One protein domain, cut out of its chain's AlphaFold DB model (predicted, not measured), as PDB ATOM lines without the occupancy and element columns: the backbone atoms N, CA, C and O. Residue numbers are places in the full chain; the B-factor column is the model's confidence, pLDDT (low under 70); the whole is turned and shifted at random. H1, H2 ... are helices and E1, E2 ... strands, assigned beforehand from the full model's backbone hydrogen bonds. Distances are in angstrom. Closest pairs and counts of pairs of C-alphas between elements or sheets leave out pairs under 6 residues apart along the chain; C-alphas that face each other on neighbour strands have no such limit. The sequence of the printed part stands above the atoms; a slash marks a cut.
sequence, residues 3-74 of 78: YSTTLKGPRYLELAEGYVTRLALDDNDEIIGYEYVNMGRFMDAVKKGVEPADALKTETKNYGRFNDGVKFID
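AT A GLANCE: This is residues 3 to 74 of the 78 residues of an uncharacterized protein of Erysipelotrichia bacterium (UniProt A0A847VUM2). A narrow, strongly twisted ribbon of four antiparallel strands, with E3 and E4 as its long inner pair, continues at one end into a helical hairpin of H1 and H2; a small strand hairpin, E1 and E2, lies off to one side of the ribbon, with E1 at its far rim. The helices extend the ribbon lengthwise and do not cover a face of it. The printed part has 72 residues, with two named helices and six named strands in the order E1 E2 E3 E4 H1 H2 E5 E6; the larger sheet has the order E5 - E4 - E3 - E6, and E1 - E2 is a second antiparallel sheet. The class is mixed, helices and strands. The outline is elongated, with spans of 43 by 23 by 15 A, and the whole is only just loose, close to compact, with a radius of gyration of the C-alphas of 13.7 A.

IN THESE COORDINATES: E1, residues 3 to 5, begins at C-alpha 3 (83.971, 124.542, 115.111), and E2 is residues 9 to 12. E3, residues 18 to 25, and E4, residues 31 to 38, each measure 19.8 A; E3 bends by 60 degrees at residue 21. H1, residues 39 to 47, measures 12.0 A and begins at C-alpha 39 (75.988, 108.323, 123.631). H2, residues 52 to 59, measures 10.3 A, and E5, residues 60 to 64, 13.8 A. E6, residues 71 to 73, ends at C-alpha 73 (94.663, 115.277, 119.863).

HOW THE PARTS SIT: E1 and E2 form an antiparallel hairpin, with N 11 and O 3 2.8 A apart. The closest C-alphas of E2 and E3, those of Tyr 12 and Val 20, are 6.5 A apart, while E1 and E3 are apart. Residues 14 to 15 make a short antiparallel pairing with residues 18 to 19 of E3. E3 and E4 form a hairpin at 157 degrees, with N 19 and O 37 2.9 A apart. E4 is also the antiparallel neighbour of edge strand E5, with N 36 and O 61 at 2.8 A. The other edge strand, E6, is the antiparallel neighbour of E3, with N 25 and O 71 at 2.8 A. H1 and H2 touch as a helical hairpin, opposite ways at a steep tilt of 44 degrees; their closest C-alphas, those of Phe 42 and Ala 55, are 5.6 A apart. Both are on the larger sheet but only graze it, H1 with residues 39 to 42 and H2 with residues 54 to 59. In H1 and H2 every O i to N i+4 pair is within hydrogen-bond range.

THE WHOLE: The two C-alphas farthest apart, those of Thr 6 and Gly 49, are 43.6 A apart. The printed part has no cut and no long link. The mean pLDDT of the printed part is 85.0, and residue 8 is under 70.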
ATOM      1  N   TYR A   3      83.563 123.146 115.270       74.75
ATOM      2  CA  TYR A   3      83.971 124.542 115.111       74.75
ATOM      3  C   TYR A   3      85.450 124.616 114.749       74.75
ATOM      4  O   TYR A   3      86.196 123.671 114.971       74.75
ATOM      5  N   SER A   4      85.874 125.733 114.171       75.00
ATOM      6  CA  SER A   4      87.271 125.979 113.820       75.00
ATOM      7  C   SER A   4      87.694 127.342 114.341       75.00
ATOM      8  O   SER A   4      86.881 128.264 114.398       75.00
ATOM      9  N   THR A   5      88.963 127.472 114.721       74.94
ATOM     10  CA  THR A   5      89.570 128.770 115.036       74.94
ATOM     11  C   THR A   5      90.873 128.922 114.269       74.94
ATOM     12  O   THR A   5      91.561 127.937 114.013       74.94
ATOM     13  N   THR A   6      91.256 130.156 113.954       74.00
ATOM     14  CA  THR A   6      92.518 130.441 113.253       74.00
ATOM     15  C   THR A   6      93.741 129.953 114.033       74.00
ATOM     16  O   THR A   6      94.741 129.591 113.429       74.00
ATOM     17  N   LEU A   7      93.660 129.919 115.368       74.50
ATOM     18  CA  LEU A   7      94.766 129.508 116.233       74.50
ATOM     19  C   LEU A   7      94.878 127.982 116.388       74.50
ATOM     20  O   LEU A   7      95.983 127.472 116.524       74.50
ATOM     21  N   LYS A   8      93.748 127.262 116.415       68.75
ATOM     22  CA  LYS A   8      93.698 125.831 116.789       68.75
ATOM     23  C   LYS A   8      93.208 124.892 115.684       68.75
ATOM     24  O   LYS A   8      93.135 123.684 115.922       68.75
ATOM     25  N   GLY A   9      92.842 125.436 114.524       74.69
ATOM     26  CA  GLY A   9      92.298 124.685 113.399       74.69
ATOM     27  C   GLY A   9      90.877 124.149 113.638       74.69
ATOM     28  O   GLY A   9      90.217 124.535 114.615       74.69
ATOM     29  N   PRO A  10      90.378 123.287 112.732       79.31
ATOM     30  CA  PRO A  10      89.079 122.631 112.858       79.31
ATOM     31  C   PRO A  10      89.057 121.636 114.023       79.31
ATOM     32  O   PRO A  10      90.044 120.964 114.290       79.31
ATOM     33  N   ARG A  11      87.926 121.530 114.729       81.69
ATOM     34  CA  ARG A  11      87.716 120.613 115.858       81.69
ATOM     35  C   ARG A  11      86.336 119.974 115.787       81.69
ATOM     36  O   ARG A  11      85.314 120.668 115.762       81.69
ATOM     37  N   TYR A  12      86.303 118.644 115.782       82.06
ATOM     38  CA  TYR A  12      85.063 117.876 115.894       82.06
ATOM     39  C   TYR A  12      84.862 117.496 117.354       82.06
ATOM     40  O   TYR A  12      85.732 116.876 117.952       82.06
ATOM     41  N   LEU A  13      83.744 117.912 117.946       77.62
ATOM     42  CA  LEU A  13      83.506 117.746 119.387       77.62
ATOM     43  C   LEU A  13      82.325 116.838 119.657       77.62
ATOM     44  O   LEU A  13      82.339 116.056 120.603       77.62
ATOM     45  N   GLU A  14      81.282 116.977 118.847       76.94
ATOM     46  CA  GLU A  14      80.065 116.189 118.985       76.94
ATOM     47  C   GLU A  14      79.494 115.901 117.607       76.94
ATOM     48  O   GLU A  14      79.397 116.791 116.753       76.94
ATOM     49  N   LEU A  15      79.085 114.657 117.436       79.25
ATOM     50  CA  LEU A  15      78.281 114.164 116.334       79.25
ATOM     51  C   LEU A  15      76.822 114.145 116.796       79.25
ATOM     52  O   LEU A  15      76.549 114.172 117.994       79.25
ATOM     53  N   ALA A  16      75.878 114.059 115.861       74.75
ATOM     54  CA  ALA A  16      74.455 113.977 116.209       74.75
ATOM     55  C   ALA A  16      74.143 112.809 117.169       74.75
ATOM     56  O   ALA A  16      73.236 112.900 117.988       74.75
ATOM     57  N   GLU A  17      74.927 111.733 117.093       73.38
ATOM     58  CA  GLU A  17      74.695 110.486 117.826       73.38
ATOM     59  C   GLU A  17      75.783 110.178 118.870       73.38
ATOM     60  O   GLU A  17      75.764 109.115 119.497       73.38
ATOM     61  N   GLY A  18      76.762 111.067 119.067       83.12
ATOM     62  CA  GLY A  18      77.909 110.728 119.900       83.12
ATOM     63  C   GLY A  18      78.876 111.856 120.220       83.12
ATOM     64  O   GLY A  18      78.840 112.943 119.651       83.12
ATOM     65  N   TYR A  19      79.767 111.563 121.156       84.81
ATOM     66  CA  TYR A  19      80.765 112.484 121.677       84.81
ATOM     67  C   TYR A  19      82.141 112.145 121.109       84.81
ATOM     68  O   TYR A  19      82.579 111.008 121.251       84.81
ATOM     69  N   VAL A  20      82.831 113.107 120.495       87.38
ATOM     70  CA  VAL A  20      84.177 112.888 119.941       87.38
ATOM     71  C   VAL A  20      85.211 112.983 121.062       87.38
ATOM     72  O   VAL A  20      85.293 113.998 121.753       87.38
ATOM     73  N   THR A  21      85.999 111.927 121.245       88.25
ATOM     74  CA  THR A  21      87.039 111.820 122.279       88.25
ATOM     75  C   THR A  21      88.412 112.219 121.756       88.25
ATOM     76  O   THR A  21      89.172 112.860 122.480       88.25
ATOM     77  N   ARG A  22      88.743 111.845 120.516       88.81
ATOM     78  CA  ARG A  22      90.059 112.093 119.908       88.81
ATOM     79  C   ARG A  22      89.938 112.389 118.425       88.81
ATOM     80  O   ARG A  22      89.092 111.820 117.741       88.81
ATOM     81  N   LEU A  23      90.827 113.231 117.918       89.31
ATOM     82  CA  LEU A  23      91.021 113.465 116.491       89.31
ATOM     83  C   LEU A  23      92.361 112.875 116.070       89.31
ATOM     84  O   LEU A  23      93.355 113.079 116.761       89.31
ATOM     85  N   ALA A  24      92.370 112.162 114.950       90.50
ATOM     86  CA  ALA A  24      93.573 111.669 114.301       90.50
ATOM     87  C   ALA A  24      94.004 112.663 113.222       90.50
ATOM     88  O   ALA A  24      93.208 112.993 112.338       90.50
ATOM     89  N   LEU A  25      95.243 113.133 113.321       88.56
ATOM     90  CA  LEU A  25      95.886 114.044 112.385       88.56
ATOM     91  C   LEU A  25      96.962 113.298 111.592       88.56
ATOM     92  O   LEU A  25      97.623 112.409 112.140       88.56
ATOM     93  N   ASP A  26      97.120 113.660 110.323       87.94
ATOM     94  CA  ASP A  26      98.223 113.207 109.472       87.94
ATOM     95  C   ASP A  26      99.482 114.082 109.631       87.94
ATOM     96  O   ASP A  26      99.527 114.994 110.461       87.94
ATOM     97  N   ASP A  27     100.520 113.796 108.841       87.75
ATOM     98  CA  ASP A  27     101.778 114.556 108.828       87.75
ATOM     99  C   ASP A  27     101.614 116.036 108.429       87.75
ATOM    100  O   ASP A  27     102.522 116.833 108.665       87.75
ATOM    101  N   ASN A  28     100.474 116.419 107.848       84.94
ATOM    102  CA  ASN A  28     100.151 117.792 107.460       84.94
ATOM    103  C   ASN A  28      99.256 118.505 108.493       84.94
ATOM    104  O   ASN A  28      98.710 119.569 108.198       84.94
ATOM    105  N   ASP A  29      99.088 117.930 109.691       82.81
ATOM    106  CA  ASP A  29      98.141 118.373 110.722       82.81
ATOM    107  C   ASP A  29      96.668 118.407 110.228       82.81
ATOM    108  O   ASP A  29      95.812 119.085 110.809       82.81
ATOM    109  N   GLU A  30      96.329 117.645 109.182       84.44
ATOM    110  CA  GLU A  30      94.962 117.521 108.677       84.44
ATOM    111  C   GLU A  30      94.209 116.417 109.421       84.44
ATOM    112  O   GLU A  30      94.725 115.325 109.659       84.44
ATOM    113  N   ILE A  31      92.949 116.672 109.781       86.31
ATOM    114  CA  ILE A  31      92.129 115.665 110.465       86.31
ATOM    115  C   ILE A  31      91.711 114.591 109.461       86.31
ATOM    116  O   ILE A  31      90.855 114.823 108.607       86.31
ATOM    117  N   ILE A  32      92.255 113.390 109.625       89.69
ATOM    118  CA  ILE A  32      91.976 112.231 108.767       89.69
ATOM    119  C   ILE A  32      91.010 111.225 109.403       89.69
ATOM    120  O   ILE A  32      90.495 110.327 108.728       89.69
ATOM    121  N   GLY A  33      90.739 111.368 110.699       89.44
ATOM    122  CA  GLY A  33      89.806 110.515 111.420       89.44
ATOM    123  C   GLY A  33      89.470 111.040 112.806       89.44
ATOM    124  O   GLY A  33      90.063 111.999 113.300       89.44
ATOM    125  N   TYR A  34      88.504 110.399 113.451       89.56
ATOM    126  CA  TYR A  34      88.125 110.722 114.820       89.56
ATOM    127  C   TYR A  34      87.609 109.492 115.565       89.56
ATOM    128  O   TYR A  34      87.031 108.578 114.979       89.56
ATOM    129  N   GLU A  35      87.815 109.488 116.872       90.62
ATOM    130  CA  GLU A  35      87.248 108.533 117.813       90.62
ATOM    131  C   GLU A  35      86.059 109.186 118.503       90.62
ATOM    132  O   GLU A  35      86.125 110.345 118.918       90.62
ATOM    133  N   TYR A  36      84.955 108.459 118.605       90.31
ATOM    134  CA  TYR A  36      83.739 108.940 119.226       90.31
ATOM    135  C   TYR A  36      83.035 107.837 120.009       90.31
ATOM    136  O   TYR A  36      83.106 106.658 119.676       90.31
ATOM    137  N   VAL A  37      82.302 108.239 121.037       89.56
ATOM    138  CA  VAL A  37      81.448 107.366 121.837       89.56
ATOM    139  C   VAL A  37      80.009 107.595 121.417       89.56
ATOM    140  O   VAL A  37      79.524 108.729 121.464       89.56
ATOM    141  N   ASN A  38      79.301 106.538 121.017       88.94
ATOM    142  CA  ASN A  38      77.870 106.651 120.745       88.94
ATOM    143  C   ASN A  38      77.100 106.803 122.064       88.94
ATOM    144  O   ASN A  38      76.939 105.841 122.815       88.94
ATOM    145  N   MET A  39      76.609 108.012 122.342       84.19
ATOM    146  CA  MET A  39      75.988 108.323 123.631       84.19
ATOM    147  C   MET A  39      74.634 107.622 123.794       84.19
ATOM    148  O   MET A  39      74.279 107.216 124.897       84.19
ATOM    149  N   GLY A  40      73.889 107.425 122.701       84.69
ATOM    150  CA  GLY A  40      72.602 106.728 122.733       84.69
ATOM    151  C   GLY A  40      72.751 105.261 123.142       84.69
ATOM    152  O   GLY A  40      72.071 104.796 124.055       84.69
ATOM    153  N   ARG A  41      73.686 104.544 122.509       85.50
ATOM    154  CA  ARG A  41      73.972 103.132 122.815       85.50
ATOM    155  C   ARG A  41      74.674 102.974 124.160       85.50
ATOM    156  O   ARG A  41      74.359 102.039 124.891       85.50
ATOM    157  N   PHE A  42      75.545 103.916 124.521       87.62
ATOM    158  CA  PHE A  42      76.167 103.969 125.841       87.62
ATOM    159  C   PHE A  42      75.118 104.071 126.955       87.62
ATOM    160  O   PHE A  42      75.107 103.251 127.870       87.62
ATOM    161  N   MET A  43      74.190 105.028 126.854       86.12
ATOM    162  CA  MET A  43      73.139 105.208 127.859       86.12
ATOM    163  C   MET A  43      72.191 104.005 127.923       86.12
ATOM    164  O   MET A  43      71.758 103.630 129.013       86.12
ATOM    165  N   ASP A  44      71.895 103.367 126.788       89.88
ATOM    166  CA  ASP A  44      71.096 102.138 126.748       89.88
ATOM    167  C   ASP A  44      71.811 100.953 127.427       89.88
ATOM    168  O   ASP A  44      71.197 100.226 128.209       89.88
ATOM    169  N   ALA A  45      73.121 100.793 127.206       88.19
ATOM    170  CA  ALA A  45      73.940  99.771 127.861       88.19
ATOM    171  C   ALA A  45      74.031  99.987 129.380       88.19
ATOM    172  O   ALA A  45      73.821  99.051 130.153       88.19
ATOM    173  N   VAL A  46      74.252 101.231 129.817       88.00
ATOM    174  CA  VAL A  46      74.265 101.586 131.245       88.00
ATOM    175  C   VAL A  46      72.894 101.332 131.878       88.00
ATOM    176  O   VAL A  46      72.809 100.755 132.960       88.00
ATOM    177  N   LYS A  47      71.797 101.671 131.186       89.38
ATOM    178  CA  LYS A  47      70.431 101.392 131.661       89.38
ATOM    179  C   LYS A  47      70.144  99.891 131.796       89.38
ATOM    180  O   LYS A  47      69.346  99.501 132.645       89.38
ATOM    181  N   LYS A  48      70.797  99.051 130.991       89.81
ATOM    182  CA  LYS A  48      70.732  97.582 131.073       89.81
ATOM    183  C   LYS A  48      71.604  96.988 132.188       89.81
ATOM    184  O   LYS A  48      71.575  95.777 132.377       89.81
ATOM    185  N   GLY A  49      72.341  97.817 132.932       87.00
ATOM    186  CA  GLY A  49      73.186  97.387 134.046       87.00
ATOM    187  C   GLY A  49      74.611  97.002 133.647       87.00
ATOM    188  O   GLY A  49      75.301  96.365 134.437       87.00
ATOM    189  N   VAL A  50      75.060  97.367 132.440       88.19
ATOM    190  CA  VAL A  50      76.472  97.235 132.057       88.19
ATOM    191  C   VAL A  50      77.283  98.301 132.793       88.19
ATOM    192  O   VAL A  50      76.879  99.464 132.848       88.19
ATOM    193  N   GLU A  51      78.437  97.909 133.331       90.75
ATOM    194  CA  GLU A  51      79.399  98.832 133.937       90.75
ATOM    195  C   GLU A  51      79.730  99.974 132.956       90.75
ATOM    196  O   GLU A  51      80.083  99.714 131.799       90.75
ATOM    197  N   PRO A  52      79.660 101.248 133.385       82.38
ATOM    198  CA  PRO A  52      79.912 102.389 132.506       82.38
ATOM    199  C   PRO A  52      81.277 102.332 131.816       82.38
ATOM    200  O   PRO A  52      81.411 102.759 130.674       82.38
ATOM    201  N   ALA A  53      82.295 101.777 132.476       86.50
ATOM    202  CA  ALA A  53      83.623 101.624 131.892       86.50
ATOM    203  C   ALA A  53      83.638 100.645 130.703       86.50
ATOM    204  O   ALA A  53      84.286 100.916 129.690       86.50
ATOM    205  N   ASP A  54      82.905  99.533 130.797       86.56
ATOM    206  CA  ASP A  54      82.785  98.542 129.725       86.56
ATOM    207  C   ASP A  54      81.873  99.027 128.598       86.56
ATOM    208  O   ASP A  54      82.185  98.844 127.417       86.56
ATOM    209  N   ALA A  55      80.787  99.722 128.944       85.25
ATOM    210  CA  ALA A  55      79.904 100.363 127.975       85.25
ATOM    211  C   ALA A  55      80.650 101.431 127.158       85.25
ATOM    212  O   ALA A  55      80.510 101.478 125.937       85.25
ATOM    213  N   LEU A  56      81.493 102.242 127.808       84.56
ATOM    214  CA  LEU A  56      82.351 103.221 127.137       84.56
ATOM    215  C   LEU A  56      83.268 102.541 126.124       84.56
ATOM    216  O   LEU A  56      83.272 102.935 124.965       84.56
ATOM    217  N   LYS A  57      84.006 101.499 126.523       84.88
ATOM    218  CA  LYS A  57      84.922 100.787 125.614       84.88
ATOM    219  C   LYS A  57      84.194 100.139 124.438       84.88
ATOM    220  O   LYS A  57      84.687 100.196 123.319       84.88
ATOM    221  N   THR A  58      83.028  99.549 124.689       85.69
ATOM    222  CA  THR A  58      82.237  98.843 123.668       85.69
ATOM    223  C   THR A  58      81.627  99.802 122.647       85.69
ATOM    224  O   THR A  58      81.557  99.494 121.459       85.69
ATOM    225  N   GLU A  59      81.185 100.972 123.104       87.19
ATOM    226  CA  GLU A  59      80.523 101.968 122.258       87.19
ATOM    227  C   GLU A  59      81.472 103.057 121.742       87.19
ATOM    228  O   GLU A  59      81.039 103.934 120.986       87.19
ATOM    229  N   THR A  60      82.758 102.987 122.102       88.50
ATOM    230  CA  THR A  60      83.818 103.779 121.473       88.50
ATOM    231  C   THR A  60      84.096 103.208 120.092       88.50
ATOM    232  O   THR A  60      84.442 102.038 119.932       88.50
ATOM    233  N   LYS A  61      83.944 104.048 119.076       88.25
ATOM    234  CA  LYS A  61      84.203 103.712 117.682       88.25
ATOM    235  C   LYS A  61      85.112 104.755 117.074       88.25
ATOM    236  O   LYS A  61      85.099 105.920 117.459       88.25
ATOM    237  N   ASN A  62      85.884 104.333 116.092       90.81
ATOM    238  CA  ASN A  62      86.670 105.230 115.273       90.81
ATOM    239  C   ASN A  62      86.052 105.343 113.880       90.81
ATOM    240  O   ASN A  62      85.302 104.478 113.424       90.81
ATOM    241  N   TYR A  63      86.327 106.463 113.229       85.38
ATOM    242  CA  TYR A  63      85.849 106.765 111.893       85.38
ATOM    243  C   TYR A  63      86.959 107.421 111.073       85.38
ATOM    244  O   TYR A  63      87.779 108.175 111.604       85.38
ATOM    245  N   GLY A  64      86.970 107.146 109.768       85.88
ATOM    246  CA  GLY A  64      88.003 107.614 108.844       85.88
ATOM    247  C   GLY A  64      89.297 106.804 108.944       85.88
ATOM    248  O   GLY A  64      89.288 105.639 109.339       85.88
ATOM    249  N   ARG A  65      90.423 107.433 108.601       87.44
ATOM    250  CA  ARG A  65      91.764 106.835 108.697       87.44
ATOM    251  C   ARG A  65      92.360 107.058 110.084       87.44
ATOM    252  O   ARG A  65      93.495 107.490 110.229       87.44
ATOM    253  N   PHE A  66      91.563 106.808 111.122       87.19
ATOM    254  CA  PHE A  66      91.969 107.078 112.501       87.19
ATOM    255  C   PHE A  66      93.252 106.328 112.886       87.19
ATOM    256  O   PHE A  66      94.108 106.884 113.560       87.19
ATOM    257  N   ASN A  67      93.410 105.090 112.410       86.88
ATOM    258  CA  ASN A  67      94.592 104.274 112.691       86.88
ATOM    259  C   ASN A  67      95.843 104.707 111.907       86.88
ATOM    260  O   ASN A  67      96.943 104.351 112.316       86.88
ATOM    261  N   ASP A  68      95.687 105.462 110.817       87.00
ATOM    262  CA  ASP A  68      96.799 106.061 110.064       87.00
ATOM    263  C   ASP A  68      97.208 107.429 110.638       87.00
ATOM    264  O   ASP A  68      98.093 108.087 110.098       87.00
ATOM    265  N   GLY A  69      96.554 107.886 111.712       85.56
ATOM    266  CA  GLY A  69      96.886 109.147 112.362       85.56
ATOM    267  C   GLY A  69      98.272 109.084 112.981       85.56
ATOM    268  O   GLY A  69      98.522 108.270 113.870       85.56
ATOM    269  N   VAL A  70      99.161 109.980 112.560       89.75
ATOM    270  CA  VAL A  70     100.481 110.140 113.187       89.75
ATOM    271  C   VAL A  70     100.378 110.876 114.522       89.75
ATOM    272  O   VAL A  70     101.245 110.733 115.384       89.75
ATOM    273  N   LYS A  71      99.295 111.638 114.733       87.81
ATOM    274  CA  LYS A  71      99.057 112.415 115.951       87.81
ATOM    275  C   LYS A  71      97.605 112.309 116.401       87.81
ATOM    276  O   LYS A  71      96.684 112.423 115.601       87.81
ATOM    277  N   PHE A  72      97.401 112.137 117.706       89.69
ATOM    278  CA  PHE A  72      96.075 112.066 118.318       89.69
ATOM    279  C   PHE A  72      95.895 113.224 119.289       89.69
ATOM    280  O   PHE A  72      96.613 113.292 120.285       89.69
ATOM    281  N   ILE A  73      94.936 114.106 119.018       87.56
ATOM    282  CA  ILE A  73      94.663 115.277 119.863       87.56
ATOM    283  C   ILE A  73      93.272 115.197 120.483       87.56
ATOM    284  O   ILE A  73      92.322 114.704 119.866       87.56
ATOM    285  N   ASP A  74      93.140 115.715 121.702       86.06
ATOM    286  CA  ASP A  74      91.834 115.936 122.319       86.06
ATOM    287  C   ASP A  74      91.255 117.256 121.777       86.06
ATOM    288  O   ASP A  74      91.834 118.324 122.016       86.06
TER     289      ASP A  74